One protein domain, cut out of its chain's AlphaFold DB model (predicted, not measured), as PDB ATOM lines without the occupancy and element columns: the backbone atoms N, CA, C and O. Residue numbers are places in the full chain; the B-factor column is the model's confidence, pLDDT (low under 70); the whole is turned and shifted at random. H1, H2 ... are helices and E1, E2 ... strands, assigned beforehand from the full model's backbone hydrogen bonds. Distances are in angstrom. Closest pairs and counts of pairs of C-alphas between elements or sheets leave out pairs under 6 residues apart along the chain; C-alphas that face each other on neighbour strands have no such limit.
ATOM      1  N   SER A  47     121.719 229.724 252.883       87.81
ATOM      2  CA  SER A  47     121.294 229.361 251.525       87.81
ATOM      3  C   SER A  47     122.432 229.509 250.510       87.81
ATOM      4  O   SER A  47     122.644 228.624 249.680       87.81
ATOM      5  N   ALA A  48     123.214 230.588 250.603       87.69
ATOM      6  CA  ALA A  48     124.375 230.798 249.742       87.69
ATOM      7  C   ALA A  48     125.470 229.742 249.972       87.69
ATOM      8  O   ALA A  48     126.064 229.255 249.009       87.69
ATOM      9  N   ILE A  49     125.718 229.352 251.228       90.06
ATOM     10  CA  ILE A  49     126.678 228.295 251.576       90.06
ATOM     11  C   ILE A  49     126.224 226.943 251.011       90.06
ATOM     12  O   ILE A  49     127.028 226.247 250.391       90.06
ATOM     13  N   ILE A  50     124.945 226.592 251.168       89.12
ATOM     14  CA  ILE A  50     124.376 225.341 250.646       89.12
ATOM     15  C   ILE A  50     124.478 225.300 249.118       89.12
ATOM     16  O   ILE A  50     124.935 224.303 248.560       89.12
ATOM     17  N   LEU A  51     124.111 226.386 248.433       92.75
ATOM     18  CA  LEU A  51     124.181 226.453 246.973       92.75
ATOM     19  C   LEU A  51     125.624 226.333 246.467       92.75
ATOM     20  O   LEU A  51     125.886 225.625 245.494       92.75
ATOM     21  N   LYS A  52     126.570 226.989 247.149       93.75
ATOM     22  CA  LYS A  52     127.996 226.871 246.838       93.75
ATOM     23  C   LYS A  52     128.490 225.439 247.035       93.75
ATOM     24  O   LYS A  52     129.139 224.903 246.145       93.75
ATOM     25  N   SER A  53     128.137 224.807 248.153       94.31
ATOM     26  CA  SER A  53     128.486 223.411 248.424       94.31
ATOM     27  C   SER A  53     127.925 222.471 247.353       94.31
ATOM     28  O   SER A  53     128.665 221.642 246.832       94.31
ATOM     29  N   ALA A  54     126.668 222.651 246.942       94.19
ATOM     30  CA  ALA A  54     126.066 221.887 245.852       94.19
ATOM     31  C   ALA A  54     126.813 222.076 244.517       94.19
ATOM     32  O   ALA A  54     127.044 221.108 243.793       94.19
ATOM     33  N   ALA A  55     127.237 223.301 244.195       95.19
ATOM     34  CA  ALA A  55     128.034 223.571 243.000       95.19
ATOM     35  C   ALA A  55     129.429 222.922 243.062       95.19
ATOM     36  O   ALA A  55     129.916 222.406 242.054       95.19
ATOM     37  N   ASP A  56     130.059 222.913 244.237       95.56
ATOM     38  CA  ASP A  56     131.352 222.263 244.444       95.56
ATOM     39  C   ASP A  56     131.236 220.735 244.345       95.56
ATOM     40  O   ASP A  56     132.096 220.114 243.722       95.56
ATOM     41  N   VAL A  57     130.147 220.134 244.843       95.00
ATOM     42  CA  VAL A  57     129.836 218.705 244.647       95.00
ATOM     43  C   VAL A  57     129.704 218.380 243.160       95.00
ATOM     44  O   VAL A  57     130.368 217.466 242.680       95.00
ATOM     45  N   VAL A  58     128.916 219.157 242.407       96.88
ATOM     46  CA  VAL A  58     128.758 218.973 240.952       96.88
ATOM     47  C   VAL A  58     130.108 219.032 240.241       96.88
ATOM     48  O   VAL A  58     130.422 218.151 239.443       96.88
ATOM     49  N   ARG A  59     130.930 220.046 240.546       95.38
ATOM     50  CA  ARG A  59     132.253 220.208 239.933       95.38
ATOM     51  C   ARG A  59     133.184 219.051 240.293       95.38
ATOM     52  O   ARG A  59     133.861 218.530 239.413       95.38
ATOM     53  N   ALA A  60     133.216 218.650 241.561       95.81
ATOM     54  CA  ALA A  60     134.053 217.553 242.030       95.81
ATOM     55  C   ALA A  60     133.660 216.231 241.361       95.81
ATOM     56  O   ALA A  60     134.530 215.527 240.854       95.81
ATOM     57  N   THR A  61     132.360 215.926 241.283       96.12
ATOM     58  CA  THR A  61     131.884 214.716 240.605       96.12
ATOM     59  C   THR A  61     132.161 214.756 239.105       96.12
ATOM     60  O   THR A  61     132.601 213.749 238.561       96.12
ATOM     61  N   ALA A  62     131.974 215.896 238.434       96.56
ATOM     62  CA  ALA A  62     132.305 216.025 237.015       96.56
ATOM     63  C   ALA A  62     133.798 215.778 236.751       96.56
ATOM     64  O   ALA A  62     134.147 215.010 235.857       96.56
ATOM     65  N   SER A  63     134.679 216.356 237.571       96.12
ATOM     66  CA  SER A  63     136.123 216.118 237.487       96.12
ATOM     67  C   SER A  63     136.494 214.662 237.772       96.12
ATOM     68  O   SER A  63     137.331 214.101 237.070       96.12
ATOM     69  N   GLN A  64     135.867 214.041 238.775       96.19
ATOM     70  CA  GLN A  64     136.087 212.634 239.105       96.19
ATOM     71  C   GLN A  64     135.688 211.727 237.939       96.19
ATOM     72  O   GLN A  64     136.515 210.947 237.480       96.19
ATOM     73  N   VAL A  65     134.461 211.870 237.428       96.69
ATOM     74  CA  VAL A  65     133.957 211.079 236.293       96.69
ATOM     75  C   VAL A  65     134.810 211.320 235.047       96.69
ATOM     76  O   VAL A  65     135.130 210.379 234.328       96.69
ATOM     77  N   GLY A  66     135.243 212.561 234.807       96.12
ATOM     78  CA  GLY A  66     136.175 212.875 233.727       96.12
ATOM     79  C   GLY A  66     137.515 212.152 233.878       96.12
ATOM     80  O   GLY A  66     137.997 211.554 232.921       96.12
ATOM     81  N   SER A  67     138.118 212.168 235.067       95.38
ATOM     82  CA  SER A  67     139.380 211.462 235.327       95.38
ATOM     83  C   SER A  67     139.231 209.947 235.190       95.38
ATOM     84  O   SER A  67     140.098 209.291 234.618       95.38
ATOM     85  N   GLU A  68     138.134 209.400 235.708       95.75
ATOM     86  CA  GLU A  68     137.798 207.981 235.642       95.75
ATOM     87  C   GLU A  68     137.630 207.524 234.188       95.75
ATOM     88  O   GLU A  68     138.291 206.575 233.777       95.75
ATOM     89  N   LEU A  69     136.868 208.258 233.370       96.31
ATOM     90  CA  LEU A  69     136.690 207.938 231.951       96.31
ATOM     91  C   LEU A  69     137.979 208.045 231.136       96.31
ATOM     92  O   LEU A  69     138.184 207.243 230.232       96.31
ATOM     93  N   ASN A  70     138.853 209.009 231.434       95.50
ATOM     94  CA  ASN A  70     140.140 209.118 230.741       95.50
ATOM     95  C   ASN A  70     141.066 207.936 231.069       95.50
ATOM     96  O   ASN A  70     141.675 207.369 230.165       95.50
ATOM     97  N   SER A  71     141.103 207.518 232.336       93.94
ATOM     98  CA  SER A  71     141.832 206.318 232.769       93.94
ATOM     99  C   SER A  71     141.238 205.035 232.169       93.94
ATOM    100  O   SER A  71     141.957 204.159 231.677       93.94
ATOM    101  N   ALA A  72     139.905 204.939 232.145       94.75
ATOM    102  CA  ALA A  72     139.191 203.827 231.532       94.75
ATOM    103  C   ALA A  72     139.426 203.766 230.020       94.75
ATOM    104  O   ALA A  72     139.596 202.676 229.485       94.75
ATOM    105  N   LEU A  73     139.486 204.909 229.331       95.75
ATOM    106  CA  LEU A  73     139.802 204.983 227.907       95.75
ATOM    107  C   LEU A  73     141.227 204.491 227.627       95.75
ATOM    108  O   LEU A  73     141.407 203.674 226.732       95.75
ATOM    109  N   GLU A  74     142.224 204.929 228.399       92.56
ATOM    110  CA  GLU A  74     143.602 204.437 228.263       92.56
ATOM    111  C   GLU A  74     143.674 202.911 228.434       92.56
ATOM    112  O   GLU A  74     144.223 202.207 227.583       92.56
ATOM    113  N   SER A  75     143.023 202.393 229.478       91.56
ATOM    114  CA  SER A  75     142.943 200.951 229.742       91.56
ATOM    115  C   SER A  75     142.184 200.198 228.644       91.56
ATOM    116  O   SER A  75     142.595 199.112 228.246       91.56
ATOM    117  N   SER A  76     141.103 200.784 228.119       94.25
ATOM    118  CA  SER A  76     140.297 200.210 227.035       94.25
ATOM    119  C   SER A  76     141.095 200.106 225.741       94.25
ATOM    120  O   SER A  76     140.979 199.105 225.045       94.25
ATOM    121  N   ILE A  77     141.937 201.100 225.432       92.81
ATOM    122  CA  ILE A  77     142.833 201.047 224.269       92.81
ATOM    123  C   ILE A  77     143.848 199.921 224.420       92.81
ATOM    124  O   ILE A  77     144.004 199.126 223.498       92.81
ATOM    125  N   ALA A  78     144.515 199.825 225.572       88.25
ATOM    126  CA  ALA A  78     145.482 198.757 225.812       88.25
ATOM    127  C   ALA A  78     144.835 197.361 225.734       88.25
ATOM    128  O   ALA A  78     145.359 196.483 225.051       88.25
ATOM    129  N   ALA A  79     143.673 197.176 226.371       88.75
ATOM    130  CA  ALA A  79     142.937 195.914 226.346       88.75
ATOM    131  C   ALA A  79     142.463 195.547 224.931       88.75
ATOM    132  O   ALA A  79     142.679 194.425 224.486       88.75
ATOM    133  N   ALA A  80     141.890 196.499 224.188       91.19
ATOM    134  CA  ALA A  80     141.439 196.266 222.818       91.19
ATOM    135  C   ALA A  80     142.599 195.872 221.893       91.19
ATOM    136  O   ALA A  80     142.478 194.926 221.119       91.19
ATOM    137  N   MET A  81     143.740 196.561 221.990       87.88
ATOM    138  CA  MET A  81     144.938 196.216 221.221       87.88
ATOM    139  C   MET A  81     145.452 194.814 221.551       87.88
ATOM    140  O   MET A  81     145.819 194.076 220.641       87.88
ATOM    141  N   TYR A  82     145.464 194.439 222.831       83.56
ATOM    142  CA  TYR A  82     145.879 193.109 223.265       83.56
ATOM    143  C   TYR A  82     144.933 192.020 222.738       83.56
ATOM    144  O   TYR A  82     145.377 191.093 222.065       83.56
ATOM    145  N   ASP A  83     143.624 192.170 222.954       82.88
ATOM    146  CA  ASP A  83     142.623 191.168 222.569       82.88
ATOM    147  C   ASP A  83     142.542 190.961 221.055       82.88
ATOM    148  O   ASP A  83     142.393 189.833 220.576       82.88
ATOM    149  N   VAL A  84     142.633 192.049 220.288       85.31
ATOM    150  CA  VAL A  84     142.646 191.987 218.825       85.31
ATOM    151  C   VAL A  84     143.990 191.461 218.323       85.31
ATOM    152  O   VAL A  84     144.020 190.690 217.363       85.31
ATOM    153  N   GLY A  85     145.092 191.815 218.990       78.50
ATOM    154  CA  GLY A  85     146.446 191.369 218.654       78.50
ATOM    155  C   GLY A  85     146.604 189.862 218.788       78.50
ATOM    156  O   GLY A  85     147.044 189.215 217.842       78.50
ATOM    157  N   LEU A  86     146.117 189.289 219.894       72.25
ATOM    158  CA  LEU A  86     146.077 187.837 220.116       72.25
ATOM    159  C   LEU A  86     145.322 187.069 219.021       72.25
ATOM    160  O   LEU A  86     145.538 185.875 218.840       72.25
ATOM    161  N   ARG A  87     144.412 187.734 218.305       76.69
ATOM    162  CA  ARG A  87     143.574 187.133 217.258       76.69
ATOM    163  C   ARG A  87     144.020 187.508 215.841       76.69
ATOM    164  O   ARG A  87     143.326 187.162 214.890       76.69
ATOM    165  N   GLY A  88     145.128 188.241 215.691       72.31
ATOM    166  CA  GLY A  88     145.625 188.707 214.391       72.31
ATOM    167  C   GLY A  88     144.706 189.715 213.686       72.31
ATOM    168  O   GLY A  88     144.712 189.805 212.458       72.31
ATOM    169  N   GLY A  89     143.890 190.455 214.437       80.88
ATOM    170  CA  GLY A  89     142.835 191.301 213.884       80.88
ATOM    171  C   GLY A  89     143.290 192.616 213.230       80.88
ATOM    172  O   GLY A  89     144.470 192.828 212.914       80.88
ATOM    173  N   THR A  90     142.321 193.504 212.982       86.12
ATOM    174  CA  THR A  90     142.493 194.760 212.227       86.12
ATOM    175  C   THR A  90     142.314 196.014 213.084       86.12
ATOM    176  O   THR A  90     141.838 195.958 214.218       86.12
ATOM    177  N   ARG A  91     142.670 197.177 212.520       88.94
ATOM    178  CA  ARG A  91     142.494 198.483 213.170       88.94
ATOM    179  C   ARG A  91     141.036 198.749 213.532       88.94
ATOM    180  O   ARG A  91     140.745 199.183 214.639       88.94
ATOM    181  N   GLU A  92     140.121 198.431 212.624       91.56
ATOM    182  CA  GLU A  92     138.684 198.645 212.796       91.56
ATOM    183  C   GLU A  92     138.146 197.840 213.984       91.56
ATOM    184  O   GLU A  92     137.335 198.342 214.761       91.56
ATOM    185  N   GLN A  93     138.653 196.617 214.177       90.88
ATOM    186  CA  GLN A  93     138.308 195.787 215.331       90.88
ATOM    187  C   GLN A  93     138.834 196.387 216.639       90.88
ATOM    188  O   GLN A  93     138.101 196.404 217.627       90.88
ATOM    189  N   VAL A  94     140.061 196.931 216.646       91.12
ATOM    190  CA  VAL A  94     140.592 197.652 217.817       91.12
ATOM    191  C   VAL A  94     139.692 198.839 218.148       91.12
ATOM    192  O   VAL A  94     139.261 198.981 219.287       91.12
ATOM    193  N   GLU A  95     139.354 199.671 217.165       94.75
ATOM    194  CA  GLU A  95     138.509 200.846 217.384       94.75
ATOM    195  C   GLU A  95     137.111 200.493 217.900       94.75
ATOM    196  O   GLU A  95     136.586 201.168 218.791       94.75
ATOM    197  N   GLN A  96     136.510 199.427 217.369       95.56
ATOM    198  CA  GLN A  96     135.235 198.913 217.852       95.56
ATOM    199  C   GLN A  96     135.335 198.488 219.324       95.56
ATOM    200  O   GLN A  96     134.541 198.949 220.145       95.56
ATOM    201  N   TYR A  97     136.339 197.681 219.676       94.88
ATOM    202  CA  TYR A  97     136.519 197.176 221.040       94.88
ATOM    203  C   TYR A  97     136.816 198.304 222.035       94.88
ATOM    204  O   TYR A  97     136.287 198.299 223.145       94.88
ATOM    205  N   VAL A  98     137.578 199.327 221.629       95.31
ATOM    206  CA  VAL A  98     137.793 200.529 222.452       95.31
ATOM    207  C   VAL A  98     136.467 201.186 222.826       95.31
ATOM    208  O   VAL A  98     136.250 201.509 223.996       95.31
ATOM    209  N   ARG A  99     135.565 201.374 221.852       96.38
ATOM    210  CA  ARG A  99     134.247 201.972 222.106       96.38
ATOM    211  C   ARG A  99     133.381 201.061 222.973       96.38
ATOM    212  O   ARG A  99     132.735 201.553 223.895       96.38
ATOM    213  N   GLU A 100     133.382 199.752 222.733       97.12
ATOM    214  CA  GLU A 100     132.622 198.773 223.526       97.12
ATOM    215  C   GLU A 100     133.059 198.747 225.001       97.12
ATOM    216  O   GLU A 100     132.220 198.832 225.907       97.12
ATOM    217  N   TYR A 101     134.367 198.703 225.258       96.38
ATOM    218  CA  TYR A 101     134.926 198.701 226.611       96.38
ATOM    219  C   TYR A 101     134.647 200.017 227.340       96.38
ATOM    220  O   TYR A 101     134.172 200.007 228.482       96.38
ATOM    221  N   LEU A 102     134.812 201.156 226.660       96.81
ATOM    222  CA  LEU A 102     134.474 202.454 227.237       96.81
ATOM    223  C   LEU A 102     132.967 202.579 227.525       96.81
ATOM    224  O   LEU A 102     132.582 203.056 228.594       96.81
ATOM    225  N   ASN A 103     132.102 202.118 226.618       97.69
ATOM    226  CA  ASN A 103     130.646 202.163 226.787       97.69
ATOM    227  C   ASN A 103     130.148 201.281 227.931       97.69
ATOM    228  O   ASN A 103     129.198 201.647 228.631       97.69
ATOM    229  N   THR A 104     130.818 200.158 228.170       97.00
ATOM    230  CA  THR A 104     130.574 199.322 229.349       97.00
ATOM    231  C   THR A 104     130.850 200.111 230.632       97.00
ATOM    232  O   THR A 104     130.042 200.106 231.564       97.00
ATOM    233  N   HIS A 105     131.942 200.876 230.659       95.56
ATOM    234  CA  HIS A 105     132.289 201.715 231.801       95.56
ATOM    235  C   HIS A 105     131.330 202.907 231.984       95.56
ATOM    236  O   HIS A 105     130.863 203.166 233.094       95.56
ATOM    237  N   ILE A 106     130.942 203.579 230.893       96.88
ATOM    238  CA  ILE A 106     129.911 204.634 230.895       96.88
ATOM    239  C   ILE A 106     128.587 204.107 231.462       96.88
ATOM    240  O   ILE A 106     127.947 204.768 232.284       96.88
ATOM    241  N   SER A 107     128.192 202.894 231.072       96.81
ATOM    242  CA  SER A 107     126.975 202.252 231.578       96.81
ATOM    243  C   SER A 107     127.033 202.045 233.094       96.81
ATOM    244  O   SER A 107     126.053 202.322 233.784       96.81
ATOM    245  N   SER A 108     128.193 201.650 233.629       95.44
ATOM    246  CA  SER A 108     128.428 201.542 235.077       95.44
ATOM    247  C   SER A 108     128.305 202.896 235.794       95.44
ATOM    248  O   SER A 108     127.594 203.012 236.794       95.44
ATOM    249  N   ILE A 109     128.919 203.953 235.246       95.25
ATOM    250  CA  ILE A 109     128.850 205.317 235.799       95.25
ATOM    251  C   ILE A 109     127.403 205.807 235.902       95.25
ATOM    252  O   ILE A 109     127.034 206.401 236.922       95.25
ATOM    253  N   ASN A 110     126.602 205.557 234.862       95.38
ATOM    254  CA  ASN A 110     125.189 205.929 234.807       95.38
ATOM    255  C   ASN A 110     124.319 205.080 235.744       95.38
ATOM    256  O   ASN A 110     123.349 205.588 236.303       95.38
ATOM    257  N   ALA A 111     124.656 203.802 235.930       94.44
ATOM    258  CA  ALA A 111     123.928 202.907 236.824       94.44
ATOM    259  C   ALA A 111     124.178 203.216 238.310       94.44
ATOM    260  O   ALA A 111     123.344 202.882 239.152       94.44
ATOM    261  N   TYR A 112     125.308 203.849 238.647       92.56
ATOM    262  CA  TYR A 112     125.668 204.143 240.032       92.56
ATOM    263  C   TYR A 112     124.799 205.272 240.628       92.56
ATOM    264  O   TYR A 112     124.911 206.432 240.202       92.56
ATOM    265  N   PRO A 113     123.960 204.987 241.643       90.06
ATOM    266  CA  PRO A 113     123.110 205.998 242.249       90.06
ATOM    267  C   PRO A 113     123.948 206.970 243.080       90.06
ATOM    268  O   PRO A 113     124.803 206.570 243.869       90.06
ATOM    269  N   ARG A 114     123.673 208.267 242.937       91.88
ATOM    270  CA  ARG A 114     124.312 209.319 243.733       91.88
ATOM    271  C   ARG A 114     123.231 210.102 244.477       91.88
ATOM    272  O   ARG A 114     122.261 210.536 243.853       91.88
ATOM    273  N   PRO A 115     123.349 210.281 245.804       88.69
ATOM    274  CA  PRO A 115     122.376 211.064 246.547       88.69
ATOM    275  C   PRO A 115     122.436 212.514 246.066       88.69
ATOM    276  O   PRO A 115     123.518 213.086 245.951       88.69
ATOM    277  N   ASN A 116     121.273 213.111 245.803       92.50
ATOM    278  CA  ASN A 116     121.125 214.529 245.457       92.50
ATOM    279  C   ASN A 116     121.781 214.979 244.135       92.50
ATOM    280  O   ASN A 116     121.765 216.175 243.846       92.50
ATOM    281  N   LEU A 117     122.318 214.056 243.328       95.44
ATOM    282  CA  LEU A 117     123.004 214.361 242.075       95.44
ATOM    283  C   LEU A 117     122.593 213.386 240.968       95.44
ATOM    284  O   LEU A 117     122.791 212.178 241.079       95.44
ATOM    285  N   THR A 118     122.087 213.920 239.864       96.31
ATOM    286  CA  THR A 118     121.843 213.178 238.628       96.31
ATOM    287  C   THR A 118     123.055 213.317 237.714       96.31
ATOM    288  O   THR A 118     123.498 214.429 237.427       96.31
ATOM    289  N   VAL A 119     123.590 212.184 237.260       97.00
ATOM    290  CA  VAL A 119     124.707 212.112 236.313       97.00
ATOM    291  C   VAL A 119     124.243 211.326 235.099       97.00
ATOM    292  O   VAL A 119     123.756 210.208 235.244       97.00
ATOM    293  N   VAL A 120     124.379 211.919 233.918       97.06
ATOM    294  CA  VAL A 120     124.056 211.277 232.643       97.06
ATOM    295  C   VAL A 120     125.232 211.472 231.707       97.06
ATOM    296  O   VAL A 120     125.525 212.595 231.304       97.06
ATOM    297  N   VAL A 121     125.897 210.382 231.351       97.62
ATOM    298  CA  VAL A 121     126.976 210.360 230.365       97.62
ATOM    299  C   VAL A 121     126.469 209.614 229.128       97.62
ATOM    300  O   VAL A 121     126.079 208.451 229.258       97.62
ATOM    301  N   PRO A 122     126.411 210.243 227.942       96.25
ATOM    302  CA  PRO A 122     125.971 209.551 226.735       96.25
ATOM    303  C   PRO A 122     126.986 208.473 226.323       96.25
ATOM    304  O   PRO A 122     128.180 208.636 226.595       96.25
ATOM    305  N   PRO A 123     126.539 207.388 225.664       95.62
ATOM    306  CA  PRO A 123     127.455 206.420 225.085       95.62
ATOM    307  C   PRO A 123     128.326 207.087 224.021       95.62
ATOM    308  O   PRO A 123     127.933 208.043 223.352       95.62
ATOM    309  N   CYS A 124     129.520 206.545 223.884       93.81
ATOM    310  CA  CYS A 124     130.501 206.911 222.900       93.81
ATOM    311  C   CYS A 124     130.220 206.219 221.557       93.81
ATOM    312  O   CYS A 124     130.070 204.998 221.483       93.81
ATOM    313  N   ASP A 125     130.181 207.020 220.500       92.62
ATOM    314  CA  ASP A 125     130.107 206.639 219.091       92.62
ATOM    315  C   ASP A 125     131.299 207.200 218.281       92.62
ATOM    316  O   ASP A 125     132.198 207.853 218.819       92.62
ATOM    317  N   GLU A 126     131.299 206.970 216.968       89.50
ATOM    318  CA  GLU A 126     132.329 207.464 216.040       89.50
ATOM    319  C   GLU A 126     132.428 208.998 215.973       89.50
ATOM    320  O   GLU A 126     133.490 209.532 215.665       89.50
ATOM    321  N   ASN A 127     131.348 209.721 216.289       90.88
ATOM    322  CA  ASN A 127     131.320 211.186 216.234       90.88
ATOM    323  C   ASN A 127     131.843 211.828 217.524       90.88
ATOM    324  O   ASN A 127     132.372 212.940 217.514       90.88
ATOM    325  N   SER A 128     131.663 211.142 218.648       93.06
ATOM    326  CA  SER A 128     132.045 211.608 219.979       93.06
ATOM    327  C   SER A 128     133.492 211.274 220.351       93.06
ATOM    328  O   SER A 128     134.063 211.963 221.202       93.06
ATOM    329  N   LEU A 129     134.096 210.260 219.717       95.69
ATOM    330  CA  LEU A 129     135.475 209.824 219.952       95.69
ATOM    331  C   LEU A 129     136.202 209.510 218.645       95.69
ATOM    332  O   LEU A 129     135.924 208.517 217.971       95.69
ATOM    333  N   ALA A 130     137.209 210.328 218.358       95.38
ATOM    334  CA  ALA A 130     138.172 210.109 217.295       95.38
ATOM    335  C   ALA A 130     139.361 209.290 217.814       95.38
ATOM    336  O   ALA A 130     139.916 209.586 218.879       95.38
ATOM    337  N   LEU A 131     139.758 208.283 217.038       94.44
ATOM    338  CA  LEU A 131     140.918 207.433 217.284       94.44
ATOM    339  C   LEU A 131     141.917 207.654 216.144       94.44
ATOM    340  O   LEU A 131     141.698 207.234 215.014       94.44
ATOM    341  N   ASP A 132     143.001 208.364 216.442       93.19
ATOM    342  CA  ASP A 132     144.061 208.658 215.485       93.19
ATOM    343  C   ASP A 132     145.187 207.631 215.642       93.19
ATOM    344  O   ASP A 132     145.842 207.571 216.688       93.19
ATOM    345  N   TRP A 133     145.443 206.853 214.592       89.88
ATOM    346  CA  TRP A 133     146.592 205.951 214.532       89.88
ATOM    347  C   TRP A 133     147.880 206.743 214.315       89.88
ATOM    348  O   TRP A 133     147.997 207.551 213.391       89.88
ATOM    349  N   LEU A 134     148.847 206.522 215.194       88.00
ATOM    350  CA  LEU A 134     150.155 207.156 215.140       88.00
ATOM    351  C   LEU A 134     151.101 206.355 214.224       88.00
ATOM    352  O   LEU A 134     150.900 205.157 214.037       88.00
ATOM    353  N   PRO A 135     152.154 206.982 213.661       80.94
ATOM    354  CA  PRO A 135     153.103 206.294 212.775       80.94
ATOM    355  C   PRO A 135     153.859 205.129 213.425       80.94
ATOM    356  O   PRO A 135     154.397 204.279 212.726       80.94
ATOM    357  N   ASP A 136     153.934 205.113 214.755       75.75
ATOM    358  CA  ASP A 136     154.527 204.032 215.538       75.75
ATOM    359  C   ASP A 136     153.551 202.866 215.775       75.75
ATOM    360  O   ASP A 136     153.936 201.874 216.385       75.75
ATOM    361  N   GLY A 137     152.307 202.955 215.297       78.88
ATOM    362  CA  GLY A 137     151.264 201.952 215.499       78.88
ATOM    363  C   GLY A 137     150.483 202.106 216.807       78.88
ATOM    364  O   GLY A 137     149.659 201.245 217.114       78.88
ATOM    365  N   GLY A 138     150.737 203.164 217.586       84.75
ATOM    366  CA  GLY A 138     149.941 203.523 218.761       84.75
ATOM    367  C   GLY A 138     148.627 204.229 218.401       84.75
ATOM    368  O   GLY A 138     148.405 204.628 217.257       84.75
ATOM    369  N   ILE A 139     147.759 204.439 219.394       90.69
ATOM    370  CA  ILE A 139     146.498 205.182 219.229       90.69
ATOM    371  C   ILE A 139     146.492 206.424 220.116       90.69
ATOM    372  O   ILE A 139     146.749 206.369 221.324       90.69
ATOM    373  N   ARG A 140     146.102 207.550 219.520       92.88
ATOM    374  CA  ARG A 140     145.708 208.770 220.217       92.88
ATOM    375  C   ARG A 140     144.197 208.934 220.131       92.88
ATOM    376  O   ARG A 140     143.652 209.159 219.060       92.88
ATOM    377  N   ALA A 141     143.536 208.899 221.276       94.88
ATOM    378  CA  ALA A 141     142.099 209.069 221.382       94.88
ATOM    379  C   ALA A 141     141.744 210.486 221.840       94.88
ATOM    380  O   ALA A 141     142.326 211.004 222.801       94.88
ATOM    381  N   ARG A 142     140.789 211.129 221.162       96.19
ATOM    382  CA  ARG A 142     140.284 212.467 221.502       96.19
ATOM    383  C   ARG A 142     138.780 212.527 221.291       96.19
ATOM    384  O   ARG A 142     138.289 212.136 220.242       96.19
ATOM    385  N   GLY A 143     138.058 213.062 222.264       95.50
ATOM    386  CA  GLY A 143     136.606 213.113 222.194       95.50
ATOM    387  C   GLY A 143     135.973 214.109 223.149       95.50
ATOM    388  O   GLY A 143     136.630 214.680 224.028       95.50
ATOM    389  N   TYR A 144     134.674 214.300 222.966       96.38
ATOM    390  CA  TYR A 144     133.832 215.089 223.850       96.38
ATOM    391  C   TYR A 144     132.472 214.413 223.999       96.38
ATOM    392  O   TYR A 144     131.813 214.100 223.010       96.38
ATOM    393  N   LEU A 145     132.045 214.223 225.245       96.69
ATOM    394  CA  LEU A 145     130.729 213.693 225.581       96.69
ATOM    395  C   LEU A 145     129.859 214.826 226.124       96.69
ATOM    396  O   LEU A 145     130.288 215.532 227.039       96.69
ATOM    397  N   ASP A 146     128.622 214.963 225.630       96.12
ATOM    398  CA  ASP A 146     127.615 215.895 226.177       96.12
ATOM    399  C   ASP A 146     127.022 215.369 227.498       96.12
ATOM    400  O   ASP A 146     125.822 215.132 227.642       96.12
ATOM    401  N   ALA A 147     127.900 215.106 228.466       96.88
ATOM    402  CA  ALA A 147     127.520 214.645 229.790       96.88
ATOM    403  C   ALA A 147     126.817 215.755 230.578       96.88
ATOM    404  O   ALA A 147     127.114 216.939 230.413       96.88
ATOM    405  N   ARG A 148     125.911 215.371 231.476       97.56
ATOM    406  CA  ARG A 148     125.121 216.284 232.306       97.56
ATOM    407  C   ARG A 148     125.228 215.895 233.768       97.56
ATOM    408  O   ARG A 148     125.045 214.734 234.124       97.56
ATOM    409  N   PHE A 149     125.483 216.895 234.601       97.75
ATOM    410  CA  PHE A 149     125.556 216.775 236.050       97.75
ATOM    411  C   PHE A 149     124.583 217.779 236.650       97.75
ATOM    412  O   PHE A 149     124.712 218.974 236.389       97.75
ATOM    413  N   GLU A 150     123.620 217.319 237.438       97.25
ATOM    414  CA  GLU A 150     122.581 218.175 238.009       97.25
ATOM    415  C   GLU A 150     122.343 217.842 239.477       97.25
ATOM    416  O   GLU A 150     121.963 216.725 239.821       97.25
ATOM    417  N   HIS A 151     122.572 218.820 240.353       97.12
ATOM    418  CA  HIS A 151     122.244 218.690 241.767       97.12
ATOM    419  C   HIS A 151     120.783 219.074 242.004       97.12
ATOM    420  O   HIS A 151     120.298 220.047 241.429       97.12
ATOM    421  N   VAL A 152     120.102 218.413 242.943       95.44
ATOM    422  CA  VAL A 152     118.695 218.705 243.317       95.44
ATOM    423  C   VAL A 152     118.455 220.144 243.800       95.44
ATOM    424  O   VAL A 152     117.320 220.601 243.857       95.44
ATOM    425  N   MET A 153     119.527 220.862 244.147       92.50
ATOM    426  CA  MET A 153     119.491 222.273 244.569       92.50
ATOM    427  C   MET A 153     119.645 223.254 243.394       92.50
ATOM    428  O   MET A 153     119.634 224.462 243.610       92.50
ATOM    429  N   GLY A 154     119.826 222.762 242.161       92.19
ATOM    430  CA  GLY A 154     119.885 223.569 240.940       92.19
ATOM    431  C   GLY A 154     121.244 223.707 240.236       92.19
ATOM    432  O   GLY A 154     121.222 223.896 239.021       92.19
ATOM    433  N   PRO A 155     122.426 223.629 240.892       95.56
ATOM    434  CA  PRO A 155     123.702 223.706 240.182       95.56
ATOM    435  C   PRO A 155     123.868 222.618 239.118       95.56
ATOM    436  O   PRO A 155     123.509 221.459 239.341       95.56
ATOM    437  N   ARG A 156     124.445 223.002 237.971       96.19
ATOM    438  CA  ARG A 156     124.655 222.125 236.814       96.19
ATOM    439  C   ARG A 156     126.065 222.246 236.246       96.19
ATOM    440  O   ARG A 156     126.652 223.327 236.279       96.19
ATOM    441  N   ALA A 157     126.573 221.154 235.686       95.12
ATOM    442  CA  ALA A 157     127.765 221.128 234.842       95.12
ATOM    443  C   ALA A 157     127.514 220.268 233.602       95.12
ATOM    444  O   ALA A 157     126.674 219.364 233.617       95.12
ATOM    445  N   PHE A 158     128.243 220.574 232.531       95.38
ATOM    446  CA  PHE A 158     128.055 219.967 231.222       95.38
ATOM    447  C   PHE A 158     129.394 219.626 230.595       95.38
ATOM    448  O   PHE A 158     130.360 220.378 230.750       95.38
ATOM    449  N   GLY A 159     129.405 218.538 229.836       94.69
ATOM    450  CA  GLY A 159     130.538 218.161 229.016       94.69
ATOM    451  C   GLY A 159     131.617 217.387 229.752       94.69
ATOM    452  O   GLY A 159     131.944 217.670 230.904       94.69
ATOM    453  N   LEU A 160     132.221 216.437 229.046       96.38
ATOM    454  CA  LEU A 160     133.450 215.767 229.457       96.38
ATOM    455  C   LEU A 160     134.388 215.652 228.262       96.38
ATOM    456  O   LEU A 160     133.988 215.187 227.196       96.38
ATOM    457  N   SER A 161     135.646 216.055 228.444       96.12
ATOM    458  CA  SER A 161     136.693 215.816 227.451       96.12
ATOM    459  C   SER A 161     137.302 214.435 227.673       96.12
ATOM    460  O   SER A 161     137.723 214.108 228.784       96.12
ATOM    461  N   LEU A 162     137.417 213.682 226.585       96.12
ATOM    462  CA  LEU A 162     138.139 212.420 226.517       96.12
ATOM    463  C   LEU A 162     139.471 212.629 225.803       96.12
ATOM    464  O   LEU A 162     139.517 213.232 224.727       96.12
ATOM    465  N   ARG A 163     140.557 212.166 226.413       95.25
ATOM    466  CA  ARG A 163     141.926 212.224 225.908       95.25
ATOM    467  C   ARG A 163     142.713 211.057 226.484       95.25
ATOM    468  O   ARG A 163     142.913 210.984 227.690       95.25
ATOM    469  N   ALA A 164     143.227 210.212 225.605       92.19
ATOM    470  CA  ALA A 164     144.196 209.195 225.972       92.19
ATOM    471  C   ALA A 164     145.234 209.054 224.863       92.19
ATOM    472  O   ALA A 164     144.949 209.270 223.683       92.19
ATOM    473  N   VAL A 165     146.452 208.702 225.248       84.06
ATOM    474  CA  VAL A 165     147.499 208.295 224.315       84.06
ATOM    475  C   VAL A 165     147.991 206.959 224.816       84.06
ATOM    476  O   VAL A 165     148.544 206.884 225.908       84.06
ATOM    477  N   SER A 166     147.751 205.919 224.032       74.25
ATOM    478  CA  SER A 166     148.192 204.583 224.387       74.25
ATOM    479  C   SER A 166     149.578 204.321 223.818       74.25
ATOM    480  O   SER A 166     149.912 204.778 222.723       74.25
ATOM    481  N   ARG A 167     150.383 203.608 224.603       68.62
ATOM    482  CA  ARG A 167     151.771 203.259 224.284       68.62
ATOM    483  C   ARG A 167     151.977 201.938 223.539       68.62
ATOM    484  O   ARG A 167     153.004 201.868 222.872       68.62
TER     485      ARG A 167
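Overview. This is residues 47 to 167 of the 234 residues of an uncharacterized protein of Hadesarchaea archaeon (UniProt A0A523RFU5). The model is a rod built along one very long helix, H1, with a twisted sheet of four strands curled round it. A second helix, H2, folds back from the end of H1 and packs on its later part, making a helical hairpin, and H2 also packs on the sheet. The printed part has 121 residues with two named helices and then four named strands, in the order H1 H2 E1 E2 E3 E4; the class is mixed, helices and strands. The sheet is branched and its neighbour pairs are antiparallel: the long strand E3 has E1 and E2 on one side and E4 on the other. The whole is only just loose, close to compact, with a radius of gyration of the C-alphas of 16.5 A, and it spans 60 by 25 by 21 A.

Arrangement. H1, residues 47 to 85, and H2, residues 91 to 111, form a helical hairpin and touch, with the C-alphas of Ser 76 and Val 98 closest at 5.2 A. They run opposite ways at a shallow tilt of 31 degrees. In both helices each O i to N i+4 pair is within hydrogen-bond range. E1, residues 117 to 120, is an edge strand antiparallel to E3, residues 139 to 151, at 143 degrees, with N 118 and O 150 2.8 A apart. E2, residues 129 to 133, is an edge strand antiparallel to E3 at 165 degrees, with N 130 and O 142 2.8 A apart. E4, residues 156 to 165, is the third edge strand, antiparallel to E3 at 164 degrees; N 143 and O 162 are 2.9 A apart, as are N 149 and O 157. The pairing is staggered: on one side of E3, E2 is beside residues 139 to 143 and E1 beside residues 147 to 151, while E4, on the other side, is beside residues 140 to 150. E2, E3 and E4 form a meander, each strand the antiparallel neighbour of the one before; E2 and E3 are a hairpin, and so are E3 and E4. E1 and E2 are apart. The sheet curls round H1, which is on it; the closest C-alphas of H1 and E4 are those of Glu 74 and Ala 164, 5.3 A apart, and those of H1 and E3 are Val 58 and Phe 149, 6.3 A apart. H2 is on the sheet too, at a height over the sheet of 8.7 A, and the closest C-alphas of H2 and E1 are those of Asn 110 and Val 120, 5.9 A apart. H2 and E3 are near each other. H1 and H2 lie on opposite faces of the sheet.

Along the chain. H1 begins at C-alpha 47, (121.294, 229.361, 251.525), and measures 56.2 A from first to last C-alpha. H2 measures 30.4 A and ends at C-alpha 111, (123.928, 202.907, 236.824). E1 measures 10.0 A and E2 13.0 A. E3, the longest strand, measures 35.8 A. E4 measures 29.5 A and ends at C-alpha 165, (147.499, 208.295, 224.315).

Size, cuts and confidence. The two C-alphas farthest apart are those of Ser 47 and Gly 88, at 60.2 A. The printed part has no cut. The link from E1 to E2, with 8 residues, is short; the other four links are tight, and no link is long. The mean pLDDT of the printed part is 92.3, and one residue, Arg 167, is under 70.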